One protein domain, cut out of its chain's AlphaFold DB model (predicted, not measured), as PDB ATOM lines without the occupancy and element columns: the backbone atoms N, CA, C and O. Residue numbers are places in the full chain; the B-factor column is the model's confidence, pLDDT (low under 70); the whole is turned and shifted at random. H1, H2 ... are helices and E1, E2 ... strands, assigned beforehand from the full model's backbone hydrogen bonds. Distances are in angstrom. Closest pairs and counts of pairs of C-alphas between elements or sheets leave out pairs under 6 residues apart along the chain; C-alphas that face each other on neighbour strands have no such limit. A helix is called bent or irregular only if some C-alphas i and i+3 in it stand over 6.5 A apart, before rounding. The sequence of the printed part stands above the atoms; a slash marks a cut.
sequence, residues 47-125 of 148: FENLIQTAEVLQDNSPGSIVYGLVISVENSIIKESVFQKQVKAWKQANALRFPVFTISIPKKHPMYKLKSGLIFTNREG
ATOM      1  N   PHE A  47      22.472  17.971 -41.834       80.88
ATOM      2  CA  PHE A  47      22.277  18.903 -40.747       80.88
ATOM      3  C   PHE A  47      23.421  18.856 -39.728       80.88
ATOM      4  O   PHE A  47      24.006  19.896 -39.440       80.88
ATOM      5  N   GLU A  48      23.799  17.670 -39.237       83.81
ATOM      6  CA  GLU A  48      24.912  17.531 -38.283       83.81
ATOM      7  C   GLU A  48      26.225  18.089 -38.847       83.81
ATOM      8  O   GLU A  48      26.941  18.824 -38.165       83.81
ATOM      9  N   ASN A  49      26.517  17.806 -40.120       86.62
ATOM     10  CA  ASN A  49      27.704  18.334 -40.784       86.62
ATOM     11  C   ASN A  49      27.683  19.870 -40.921       86.62
ATOM     12  O   ASN A  49      28.726  20.511 -40.767       86.62
ATOM     13  N   LEU A  50      26.514  20.463 -41.183       83.56
ATOM     14  CA  LEU A  50      26.341  21.917 -41.254       83.56
ATOM     15  C   LEU A  50      26.558  22.584 -39.893       83.56
ATOM     16  O   LEU A  50      27.202  23.629 -39.844       83.56
ATOM     17  N   ILE A  51      26.069  21.980 -38.805       85.06
ATOM     18  CA  ILE A  51      26.281  22.505 -37.448       85.06
ATOM     19  C   ILE A  51      27.762  22.452 -37.074       85.06
ATOM     20  O   ILE A  51      28.327  23.485 -36.729       85.06
ATOM     21  N   GLN A  52      28.422  21.304 -37.258       87.44
ATOM     22  CA  GLN A  52      29.862  21.177 -36.994       87.44
ATOM     23  C   GLN A  52      30.687  22.174 -37.818       87.44
ATOM     24  O   GLN A  52      31.628  22.792 -37.323       87.44
ATOM     25  N   THR A  53      30.323  22.359 -39.088       86.88
ATOM     26  CA  THR A  53      30.963  23.346 -39.964       86.88
ATOM     27  C   THR A  53      30.775  24.767 -39.431       86.88
ATOM     28  O   THR A  53      31.732  25.539 -39.379       86.88
ATOM     29  N   ALA A  54      29.555  25.114 -39.022       85.25
ATOM     30  CA  ALA A  54      29.227  26.425 -38.486       85.25
ATOM     31  C   ALA A  54      29.984  26.728 -37.185       85.25
ATOM     32  O   ALA A  54      30.519  27.826 -37.053       85.25
ATOM     33  N   GLU A  55      30.072  25.760 -36.269       85.81
ATOM     34  CA  GLU A  55      30.841  25.856 -35.020       85.81
ATOM     35  C   GLU A  55      32.330  26.085 -35.293       85.81
ATOM     36  O   GLU A  55      32.942  27.001 -34.746       85.81
ATOM     37  N   VAL A  56      32.908  25.317 -36.218       86.69
ATOM     38  CA  VAL A  56      34.329  25.434 -36.565       86.69
ATOM     39  C   VAL A  56      34.649  26.798 -37.164       86.69
ATOM     40  O   VAL A  56      35.630  27.416 -36.753       86.69
ATOM     41  N   LEU A  57      33.820  27.298 -38.084       83.69
ATOM     42  CA  LEU A  57      33.987  28.640 -38.658       83.69
ATOM     43  C   LEU A  57      33.918  29.717 -37.577       83.69
ATOM     44  O   LEU A  57      34.719  30.649 -37.565       83.69
ATOM     45  N   GLN A  58      32.969  29.569 -36.663       80.75
ATOM     46  CA  GLN A  58      32.741  30.472 -35.552       80.75
ATOM     47  C   GLN A  58      33.932  30.536 -34.587       80.75
ATOM     48  O   GLN A  58      34.291  31.632 -34.155       80.75
ATOM     49  N   ASP A  59      34.522  29.395 -34.244       83.94
ATOM     50  CA  ASP A  59      35.567  29.329 -33.222       83.94
ATOM     51  C   ASP A  59      36.979  29.529 -33.794       83.94
ATOM     52  O   ASP A  59      37.885  29.935 -33.066       83.94
ATOM     53  N   ASN A  60      37.179  29.293 -35.098       79.44
ATOM     54  CA  ASN A  60      38.513  29.282 -35.707       79.44
ATOM     55  C   ASN A  60      38.791  30.425 -36.684       79.44
ATOM     56  O   ASN A  60      39.921  30.511 -37.157       79.44
ATOM     57  N   SER A  61      37.843  31.336 -36.929       74.62
ATOM     58  CA  SER A  61      38.024  32.456 -37.875       74.62
ATOM     59  C   SER A  61      38.165  33.833 -37.192       74.62
ATOM     60  O   SER A  61      37.393  34.745 -37.497       74.62
ATOM     61  N   PRO A  62      39.104  34.039 -36.239       70.00
ATOM     62  CA  PRO A  62      39.302  35.355 -35.642       70.00
ATOM     63  C   PRO A  62      39.806  36.327 -36.717       70.00
ATOM     64  O   PRO A  62      40.825  36.074 -37.352       70.00
ATOM     65  N   GLY A  63      39.081  37.428 -36.920       71.31
ATOM     66  CA  GLY A  63      39.380  38.421 -37.958       71.31
ATOM     67  C   GLY A  63      38.613  38.232 -39.270       71.31
ATOM     68  O   GLY A  63      38.666  39.117 -40.120       71.31
ATOM     69  N   SER A  64      37.853  37.141 -39.423       76.56
ATOM     70  CA  SER A  64      36.930  36.974 -40.550       76.56
ATOM     71  C   SER A  64      35.481  37.178 -40.120       76.56
ATOM     72  O   SER A  64      35.046  36.704 -39.068       76.56
ATOM     73  N   ILE A  65      34.699  37.837 -40.967       82.38
ATOM     74  CA  ILE A  65      33.260  37.969 -40.784       82.38
ATOM     75  C   ILE A  65      32.586  36.751 -41.420       82.38
ATOM     76  O   ILE A  65      32.689  36.517 -42.624       82.38
ATOM     77  N   VAL A  66      31.894  35.968 -40.595       85.62
ATOM     78  CA  VAL A  66      31.160  34.775 -41.032       85.62
ATOM     79  C   VAL A  66      29.707  35.144 -41.335       85.62
ATOM     80  O   VAL A  66      29.061  35.839 -40.552       85.62
ATOM     81  N   TYR A  67      29.174  34.635 -42.441       87.81
ATOM     82  CA  TYR A  67      27.776  34.743 -42.842       87.81
ATOM     83  C   TYR A  67      27.226  33.373 -43.242       87.81
ATOM     84  O   TYR A  67      27.917  32.569 -43.864       87.81
ATOM     85  N   GLY A  68      25.960  33.111 -42.934       89.44
ATOM     86  CA  GLY A  68      25.212  31.998 -43.513       89.44
ATOM     87  C   GLY A  68      24.330  32.491 -44.653       89.44
ATOM     88  O   GLY A  68      23.604  33.466 -44.474       89.44
ATOM     89  N   LEU A  69      24.345  31.815 -45.798       90.56
ATOM     90  CA  LEU A  69      23.408  32.063 -46.889       90.56
ATOM     91  C   LEU A  69      22.606  30.795 -47.168       90.56
ATOM     92  O   LEU A  69      23.128  29.842 -47.742       90.56
ATOM     93  N   VAL A  70      21.331  30.801 -46.783       89.38
ATOM     94  CA  VAL A  70      20.405  29.699 -47.035       89.38
ATOM     95  C   VAL A  70      19.650  29.952 -48.334       89.38
ATOM     96  O   VAL A  70      18.895  30.916 -48.450       89.38
ATOM     97  N   ILE A  71      19.848  29.073 -49.307       87.81
ATOM     98  CA  ILE A  71      19.251  29.124 -50.632       87.81
ATOM     99  C   ILE A  71      18.040  28.198 -50.678       87.81
ATOM    100  O   ILE A  71      18.159  26.993 -50.460       87.81
ATOM    101  N   SER A  72      16.886  28.756 -51.029       87.00
ATOM    102  CA  SER A  72      15.724  28.007 -51.498       87.00
ATOM    103  C   SER A  72      15.528  28.218 -52.994       87.00
ATOM    104  O   SER A  72      16.032  29.168 -53.595       87.00
ATOM    105  N   VAL A  73      14.778  27.320 -53.615       82.19
ATOM    106  CA  VAL A  73      14.525  27.355 -55.050       82.19
ATOM    107  C   VAL A  73      13.071  27.737 -55.261       82.19
ATOM    108  O   VAL A  73      12.181  27.009 -54.829       82.19
ATOM    109  N   GLU A  74      12.803  28.863 -55.924       69.19
ATOM    110  CA  GLU A  74      11.447  29.312 -56.245       69.19
ATOM    111  C   GLU A  74      10.755  28.217 -57.073       69.19
ATOM    112  O   GLU A  74      11.292  27.747 -58.087       69.19
ATOM    113  N   ASN A  75       9.572  27.804 -56.600       59.84
ATOM    114  CA  ASN A  75       8.849  26.533 -56.812       59.84
ATOM    115  C   ASN A  75       8.987  25.501 -55.681       59.84
ATOM    116  O   ASN A  75       8.416  24.413 -55.793       59.84
ATOM    117  N   SER A  76       9.700  25.803 -54.596       58.75
ATOM    118  CA  SER A  76       9.513  25.068 -53.349       58.75
ATOM    119  C   SER A  76       8.073  25.297 -52.868       58.75
ATOM    120  O   SER A  76       7.489  26.363 -53.056       58.75
ATOM    121  N   ILE A  77       7.457  24.269 -52.287       59.78
ATOM    122  CA  ILE A  77       6.050  24.286 -51.832       59.78
ATOM    123  C   ILE A  77       5.833  25.335 -50.713       59.78
ATOM    124  O   ILE A  77       4.707  25.663 -50.336       59.78
ATOM    125  N   ILE A  78       6.921  25.880 -50.170       70.25
ATOM    126  CA  ILE A  78       6.952  26.700 -48.973       70.25
ATOM    127  C   ILE A  78       6.855  28.175 -49.370       70.25
ATOM    128  O   ILE A  78       7.653  28.684 -50.151       70.25
ATOM    129  N   LYS A  79       5.880  28.890 -48.798       81.25
ATOM    130  CA  LYS A  79       5.798  30.352 -48.924       81.25
ATOM    131  C   LYS A  79       7.057  30.993 -48.330       81.25
ATOM    132  O   LYS A  79       7.464  30.603 -47.239       81.25
ATOM    133  N   GLU A  80       7.588  32.033 -48.971       81.62
ATOM    134  CA  GLU A  80       8.796  32.758 -48.533       81.62
ATOM    135  C   GLU A  80       8.773  33.127 -47.037       81.62
ATOM    136  O   GLU A  80       9.723  32.883 -46.301       81.62
ATOM    137  N   SER A  81       7.634  33.612 -46.535       83.88
ATOM    138  CA  SER A  81       7.476  33.965 -45.117       83.88
ATOM    139  C   SER A  81       7.589  32.776 -44.156       83.88
ATOM    140  O   SER A  81       7.979  32.945 -43.001       83.88
ATOM    141  N   VAL A  82       7.236  31.569 -44.603       85.75
ATOM    142  CA  VAL A  82       7.393  30.330 -43.833       85.75
ATOM    143  C   VAL A  82       8.846  29.872 -43.885       85.75
ATOM    144  O   VAL A  82       9.398  29.544 -42.838       85.75
ATOM    145  N   PHE A  83       9.475  29.923 -45.061       84.44
ATOM    146  CA  PHE A  83      10.892  29.603 -45.246       84.44
ATOM    147  C   PHE A  83      11.782  30.458 -44.328       84.44
ATOM    148  O   PHE A  83      12.538  29.917 -43.523       84.44
ATOM    149  N   GLN A  84      11.595  31.780 -44.325       86.44
ATOM    150  CA  GLN A  84      12.332  32.696 -43.446       86.44
ATOM    151  C   GLN A  84      12.131  32.392 -41.955       86.44
ATOM    152  O   GLN A  84      13.084  32.403 -41.174       86.44
ATOM    153  N   LYS A  85      10.893  32.086 -41.539       88.56
ATOM    154  CA  LYS A  85      10.599  31.701 -40.149       88.56
ATOM    155  C   LYS A  85      11.304  30.407 -39.756       88.56
ATOM    156  O   LYS A  85      11.832  30.328 -38.649       88.56
ATOM    157  N   GLN A  86      11.322  29.416 -40.643       88.75
ATOM    158  CA  GLN A  86      11.981  28.138 -40.389       88.75
ATOM    159  C   GLN A  86      13.502  28.298 -40.304       88.75
ATOM    160  O   GLN A  86      14.103  27.782 -39.366       88.75
ATOM    161  N   VAL A  87      14.115  29.084 -41.194       88.88
ATOM    162  CA  VAL A  87      15.553  29.393 -41.126       88.88
ATOM    163  C   VAL A  87      15.901  30.168 -39.853       88.88
ATOM    164  O   VAL A  87      16.899  29.871 -39.197       88.88
ATOM    165  N   LYS A  88      15.058  31.119 -39.433       88.62
ATOM    166  CA  LYS A  88      15.250  31.839 -38.166       88.62
ATOM    167  C   LYS A  88      15.174  30.904 -36.957       88.62
ATOM    168  O   LYS A  88      16.029  30.989 -36.077       88.62
ATOM    169  N   ALA A  89      14.177  30.022 -36.916       87.81
ATOM    170  CA  ALA A  89      14.033  29.032 -35.850       87.81
ATOM    171  C   ALA A  89      15.228  28.070 -35.819       87.81
ATOM    172  O   ALA A  89      15.773  27.801 -34.754       87.81
ATOM    173  N   TRP A  90      15.684  27.622 -36.990       88.19
ATOM    174  CA  TRP A  90      16.881  26.804 -37.143       88.19
ATOM    175  C   TRP A  90      18.128  27.491 -36.576       88.19
ATOM    176  O   TRP A  90      18.829  26.910 -35.749       88.19
ATOM    177  N   LYS A  91      18.373  28.749 -36.957       89.00
ATOM    178  CA  LYS A  91      19.492  29.543 -36.437       89.00
ATOM    179  C   LYS A  91      19.466  29.610 -34.904       89.00
ATOM    180  O   LYS A  91      20.495  29.426 -34.262       89.00
ATOM    181  N   GLN A  92      18.290  29.880 -34.332       88.62
ATOM    182  CA  GLN A  92      18.101  29.999 -32.884       88.62
ATOM    183  C   GLN A  92      18.302  28.666 -32.158       88.62
ATOM    184  O   GLN A  92      18.985  28.639 -31.139       88.62
ATOM    185  N   ALA A  93      17.754  27.570 -32.689       87.56
ATOM    186  CA  ALA A  93      17.859  26.240 -32.091       87.56
ATOM    187  C   ALA A  93      19.308  25.739 -31.999       87.56
ATOM    188  O   ALA A  93      19.636  25.000 -31.078       87.56
ATOM    189  N   ASN A  94      20.170  26.175 -32.922       85.88
ATOM    190  CA  ASN A  94      21.575  25.773 -32.983       85.88
ATOM    191  C   ASN A  94      22.540  26.857 -32.480       85.88
ATOM    192  O   ASN A  94      23.735  26.777 -32.738       85.88
ATOM    193  N   ALA A  95      22.027  27.895 -31.807       87.00
ATOM    194  CA  ALA A  95      22.822  28.970 -31.209       87.00
ATOM    195  C   ALA A  95      23.863  29.620 -32.152       87.00
ATOM    196  O   ALA A  95      24.903  30.107 -31.703       87.00
ATOM    197  N   LEU A  96      23.580  29.674 -33.461       84.69
ATOM    198  CA  LEU A  96      24.511  30.235 -34.442       84.69
ATOM    199  C   LEU A  96      24.675  31.742 -34.204       84.69
ATOM    200  O   LEU A  96      23.713  32.508 -34.347       84.69
ATOM    201  N   ARG A  97      25.892  32.188 -33.855       84.62
ATOM    202  CA  ARG A  97      26.121  33.601 -33.480       84.62
ATOM    203  C   ARG A  97      26.337  34.526 -34.686       84.62
ATOM    204  O   ARG A  97      26.275  35.740 -34.523       84.62
ATOM    205  N   PHE A  98      26.547  33.988 -35.888       85.25
ATOM    206  CA  PHE A  98      26.722  34.788 -37.104       85.25
ATOM    207  C   PHE A  98      25.389  35.135 -37.802       85.25
ATOM    208  O   PHE A  98      24.368  34.472 -37.577       85.25
ATOM    209  N   PRO A  99      25.332  36.194 -38.633       86.94
ATOM    210  CA  PRO A  99      24.132  36.527 -39.399       86.94
ATOM    211  C   PRO A  99      23.817  35.453 -40.449       86.94
ATOM    212  O   PRO A  99      24.715  34.935 -41.106       86.94
ATOM    213  N   VAL A 100      22.532  35.124 -40.607       87.94
ATOM    214  CA  VAL A 100      22.051  34.146 -41.592       87.94
ATOM    215  C   VAL A 100      21.015  34.832 -42.466       87.94
ATOM    216  O   VAL A 100      20.047  35.386 -41.945       87.94
ATOM    217  N   PHE A 101      21.222  34.773 -43.774       88.25
ATOM    218  CA  PHE A 101      20.353  35.345 -44.788       88.25
ATOM    219  C   PHE A 101      19.675  34.244 -45.584       88.25
ATOM    220  O   PHE A 101      20.205  33.146 -45.746       88.25
ATOM    221  N   THR A 102      18.495  34.558 -46.093       87.75
ATOM    222  CA  THR A 102      17.701  33.671 -46.931       87.75
ATOM    223  C   THR A 102      17.591  34.266 -48.318       87.75
ATOM    224  O   THR A 102      17.258  35.441 -48.459       87.75
ATOM    225  N   ILE A 103      17.832  33.454 -49.337       85.50
ATOM    226  CA  ILE A 103      17.626  33.825 -50.731       85.50
ATOM    227  C   ILE A 103      16.772  32.756 -51.399       85.50
ATOM    228  O   ILE A 103      17.016  31.561 -51.244       85.50
ATOM    229  N   SER A 104      15.789  33.194 -52.169       84.19
ATOM    230  CA  SER A 104      15.006  32.328 -53.040       84.19
ATOM    231  C   SER A 104      15.423  32.599 -54.479       84.19
ATOM    232  O   SER A 104      15.422  33.742 -54.926       84.19
ATOM    233  N   ILE A 105      15.860  31.556 -55.187       82.44
ATOM    234  CA  ILE A 105      16.337  31.666 -56.570       82.44
ATOM    235  C   ILE A 105      15.435  30.888 -57.528       82.44
ATOM    236  O   ILE A 105      15.040  29.762 -57.225       82.44
ATOM    237  N   PRO A 106      15.140  31.399 -58.731       81.38
ATOM    238  CA  PRO A 106      14.372  30.639 -59.706       81.38
ATOM    239  C   PRO A 106      15.138  29.392 -60.162       81.38
ATOM    240  O   PRO A 106      16.350  29.437 -60.345       81.38
ATOM    241  N   LYS A 107      14.438  28.284 -60.461       80.19
ATOM    242  CA  LYS A 107      15.048  27.046 -61.019       80.19
ATOM    243  C   LYS A 107      15.910  27.276 -62.267       80.19
ATOM    244  O   LYS A 107      16.802  26.490 -62.567       80.19
ATOM    245  N   LYS A 108      15.608  28.333 -63.027       81.12
ATOM    246  CA  LYS A 108      16.362  28.732 -64.225       81.12
ATOM    247  C   LYS A 108      17.695  29.414 -63.884       81.12
ATOM    248  O   LYS A 108      18.527  29.569 -64.772       81.12
ATOM    249  N   HIS A 109      17.896  29.828 -62.634       75.25
ATOM    250  CA  HIS A 109      19.107  30.495 -62.185       75.25
ATOM    251  C   HIS A 109      20.282  29.502 -62.123       75.25
ATOM    252  O   HIS A 109      20.127  28.423 -61.550       75.25
ATOM    253  N   PRO A 110      21.479  29.841 -62.641       70.38
ATOM    254  CA  PRO A 110      22.636  28.941 -62.629       70.38
ATOM    255  C   PRO A 110      23.034  28.437 -61.234       70.38
ATOM    256  O   PRO A 110      23.492  27.301 -61.107       70.38
ATOM    257  N   MET A 111      22.807  29.242 -60.185       66.88
ATOM    258  CA  MET A 111      23.096  28.847 -58.799       66.88
ATOM    259  C   MET A 111      22.242  27.677 -58.290       66.88
ATOM    260  O   MET A 111      22.617  27.054 -57.306       66.88
ATOM    261  N   TYR A 112      21.125  27.346 -58.947       67.44
ATOM    262  CA  TYR A 112      20.262  26.234 -58.532       67.44
ATOM    263  C   TYR A 112      21.004  24.892 -58.488       67.44
ATOM    264  O   TYR A 112      20.681  24.028 -57.683       67.44
ATOM    265  N   LYS A 113      22.015  24.717 -59.345       71.50
ATOM    266  CA  LYS A 113      22.804  23.480 -59.422       71.50
ATOM    267  C   LYS A 113      23.986  23.442 -58.454       71.50
ATOM    268  O   LYS A 113      24.738  22.466 -58.483       71.50
ATOM    269  N   LEU A 114      24.213  24.505 -57.682       70.31
ATOM    270  CA  LEU A 114      25.288  24.501 -56.698       70.31
ATOM    271  C   LEU A 114      24.949  23.504 -55.589       70.31
ATOM    272  O   LEU A 114      23.801  23.118 -55.394       70.31
ATOM    273  N   LYS A 115      25.994  23.026 -54.926       80.75
ATOM    274  CA  LYS A 115      25.869  22.269 -53.686       80.75
ATOM    275  C   LYS A 115      26.069  23.238 -52.528       80.75
ATOM    276  O   LYS A 115      26.733  24.263 -52.709       80.75
ATOM    277  N   SER A 116      25.582  22.873 -51.344       86.44
ATOM    278  CA  SER A 116      26.052  23.502 -50.109       86.44
ATOM    279  C   SER A 116      27.577  23.466 -50.036       86.44
ATOM    280  O   SER A 116      28.230  22.579 -50.601       86.44
ATOM    281  N   GLY A 117      28.153  24.457 -49.374       87.38
ATOM    282  CA  GLY A 117      29.588  24.652 -49.398       87.38
ATOM    283  C   GLY A 117      30.032  25.931 -48.717       87.38
ATOM    284  O   GLY A 117      29.303  26.537 -47.939       87.38
ATOM    285  N   LEU A 118      31.254  26.339 -49.028       84.81
ATOM    286  CA  LEU A 118      31.896  27.509 -48.460       84.81
ATOM    287  C   LEU A 118      32.426  28.413 -49.550       84.81
ATOM    288  O   LEU A 118      33.005  27.953 -50.534       84.81
ATOM    289  N   ILE A 119      32.255  29.706 -49.342       83.69
ATOM    290  CA  ILE A 119      32.859  30.745 -50.157       83.69
ATOM    291  C   ILE A 119      33.698  31.596 -49.214       83.69
ATOM    292  O   ILE A 119      33.198  32.111 -48.222       83.69
ATOM    293  N   PHE A 120      34.978  31.722 -49.522       80.50
ATOM    294  CA  PHE A 120      35.916  32.580 -48.823       80.50
ATOM    295  C   PHE A 120      36.328  33.719 -49.745       80.50
ATOM    296  O   PHE A 120      36.568  33.515 -50.939       80.50
ATOM    297  N   THR A 121      36.396  34.920 -49.193       79.00
ATOM    298  CA  THR A 121      36.947  36.089 -49.867       79.00
ATOM    299  C   THR A 121      37.886  36.797 -48.917       79.00
ATOM    300  O   THR A 121      37.462  37.167 -47.826       79.00
ATOM    301  N   ASN A 122      39.133  36.995 -49.334       76.38
ATOM    302  CA  ASN A 122      40.075  37.781 -48.553       76.38
ATOM    303  C   ASN A 122      40.002  39.271 -48.917       76.38
ATOM    304  O   ASN A 122      39.480  39.661 -49.967       76.38
ATOM    305  N   ARG A 123      40.580  40.102 -48.053       73.06
ATOM    306  CA  ARG A 123      40.721  41.556 -48.243       73.06
ATOM    307  C   ARG A 123      41.474  41.971 -49.516       73.06
ATOM    308  O   ARG A 123      41.304  43.086 -49.994       73.06
ATOM    309  N   GLU A 124      42.289  41.086 -50.085       72.44
ATOM    310  CA  GLU A 124      43.080  41.343 -51.299       72.44
ATOM    311  C   GLU A 124      42.287  41.072 -52.594       72.44
ATOM    312  O   GLU A 124      42.817  41.218 -53.696       72.44
ATOM    313  N   GLY A 125      41.011  40.674 -52.485       65.25
ATOM    314  CA  GLY A 125      40.175  40.292 -53.629       65.25
ATOM    315  C   GLY A 125      40.432  38.866 -54.129       65.25
ATOM    316  O   GLY A 125      39.975  38.479 -55.205       65.25
TER     317      GLY A 125
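AT A GLANCE: This is residues 47 to 125 of the 148 residues of an uncharacterized protein of bacterium I07 (UniProt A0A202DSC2). A ribbon of two parallel strands, the long E1 and the shorter E2, runs through the middle, with H2 packed over one face and the short H3 at the far end of the ribbon on the other. H1 lies beside the earlier part of E1, and E3 passes near E1 without pairing with it; no helix touches another. The printed part has 79 residues, in the order H1, E1, H2, E2, H3, E3, and is mixed, helices and strands. It is only just compact, close to loose, with a radius of gyration of the C-alphas of 13.9 A and spans of 38 by 32 by 19 A.

IN THESE COORDINATES: H1, residues 47 to 60, begins at C-alpha 47 (22.277, 18.903, -40.747) and is 19.9 A long. E1, residues 64 to 74, is 30.9 A long and ends at C-alpha 74 (11.447, 29.312, -56.245). H2, residues 80 to 93, is 19.9 A long, and E2, residues 100 to 106, is 20.0 A. H3, residues 110 to 113, is neither bent nor irregular, but only just: C-alphas 110 and 113 are 6.3 A apart. E3, residues 117 to 121, is 13.6 A long and ends at C-alpha 121 (36.947, 36.089, -49.867).

HOW THE PARTS SIT: E1 and E2 are parallel neighbours at 33 degrees, with N 70 and O 101 2.8 A apart and N 103 and O 70 2.9 A apart, within hydrogen-bond range. E1, H2 and E2 form a strand-helix-strand unit, two parallel strands joined through a helix, with a right-handed crossover. The closest C-alphas of H2 and E2 are those of Gln 84 and Thr 102, 6.5 A apart; those of H1 and E1 are Gln 58 and Val 66, 7.1 A. The closest C-alphas of H3 and E1 are those of Val 73 and Tyr 112, 6.8 A apart. E1 and E3 are near each other, with 8 pairs of C-alphas within 10 A; E3 pairs with no named strand. H1 and H2 are apart. In H1 and H2 every O i to N i+4 pair is within hydrogen-bond range; H3 is too short for such a pair.

THE WHOLE: The two C-alphas farthest apart, of Ile 77 and Glu 124, are 40.8 A apart. The printed part has no cut, and no link is long. The mean pLDDT of the printed part is 81.5; residues 74 to 77, 111 to 112 and 125 are under 70.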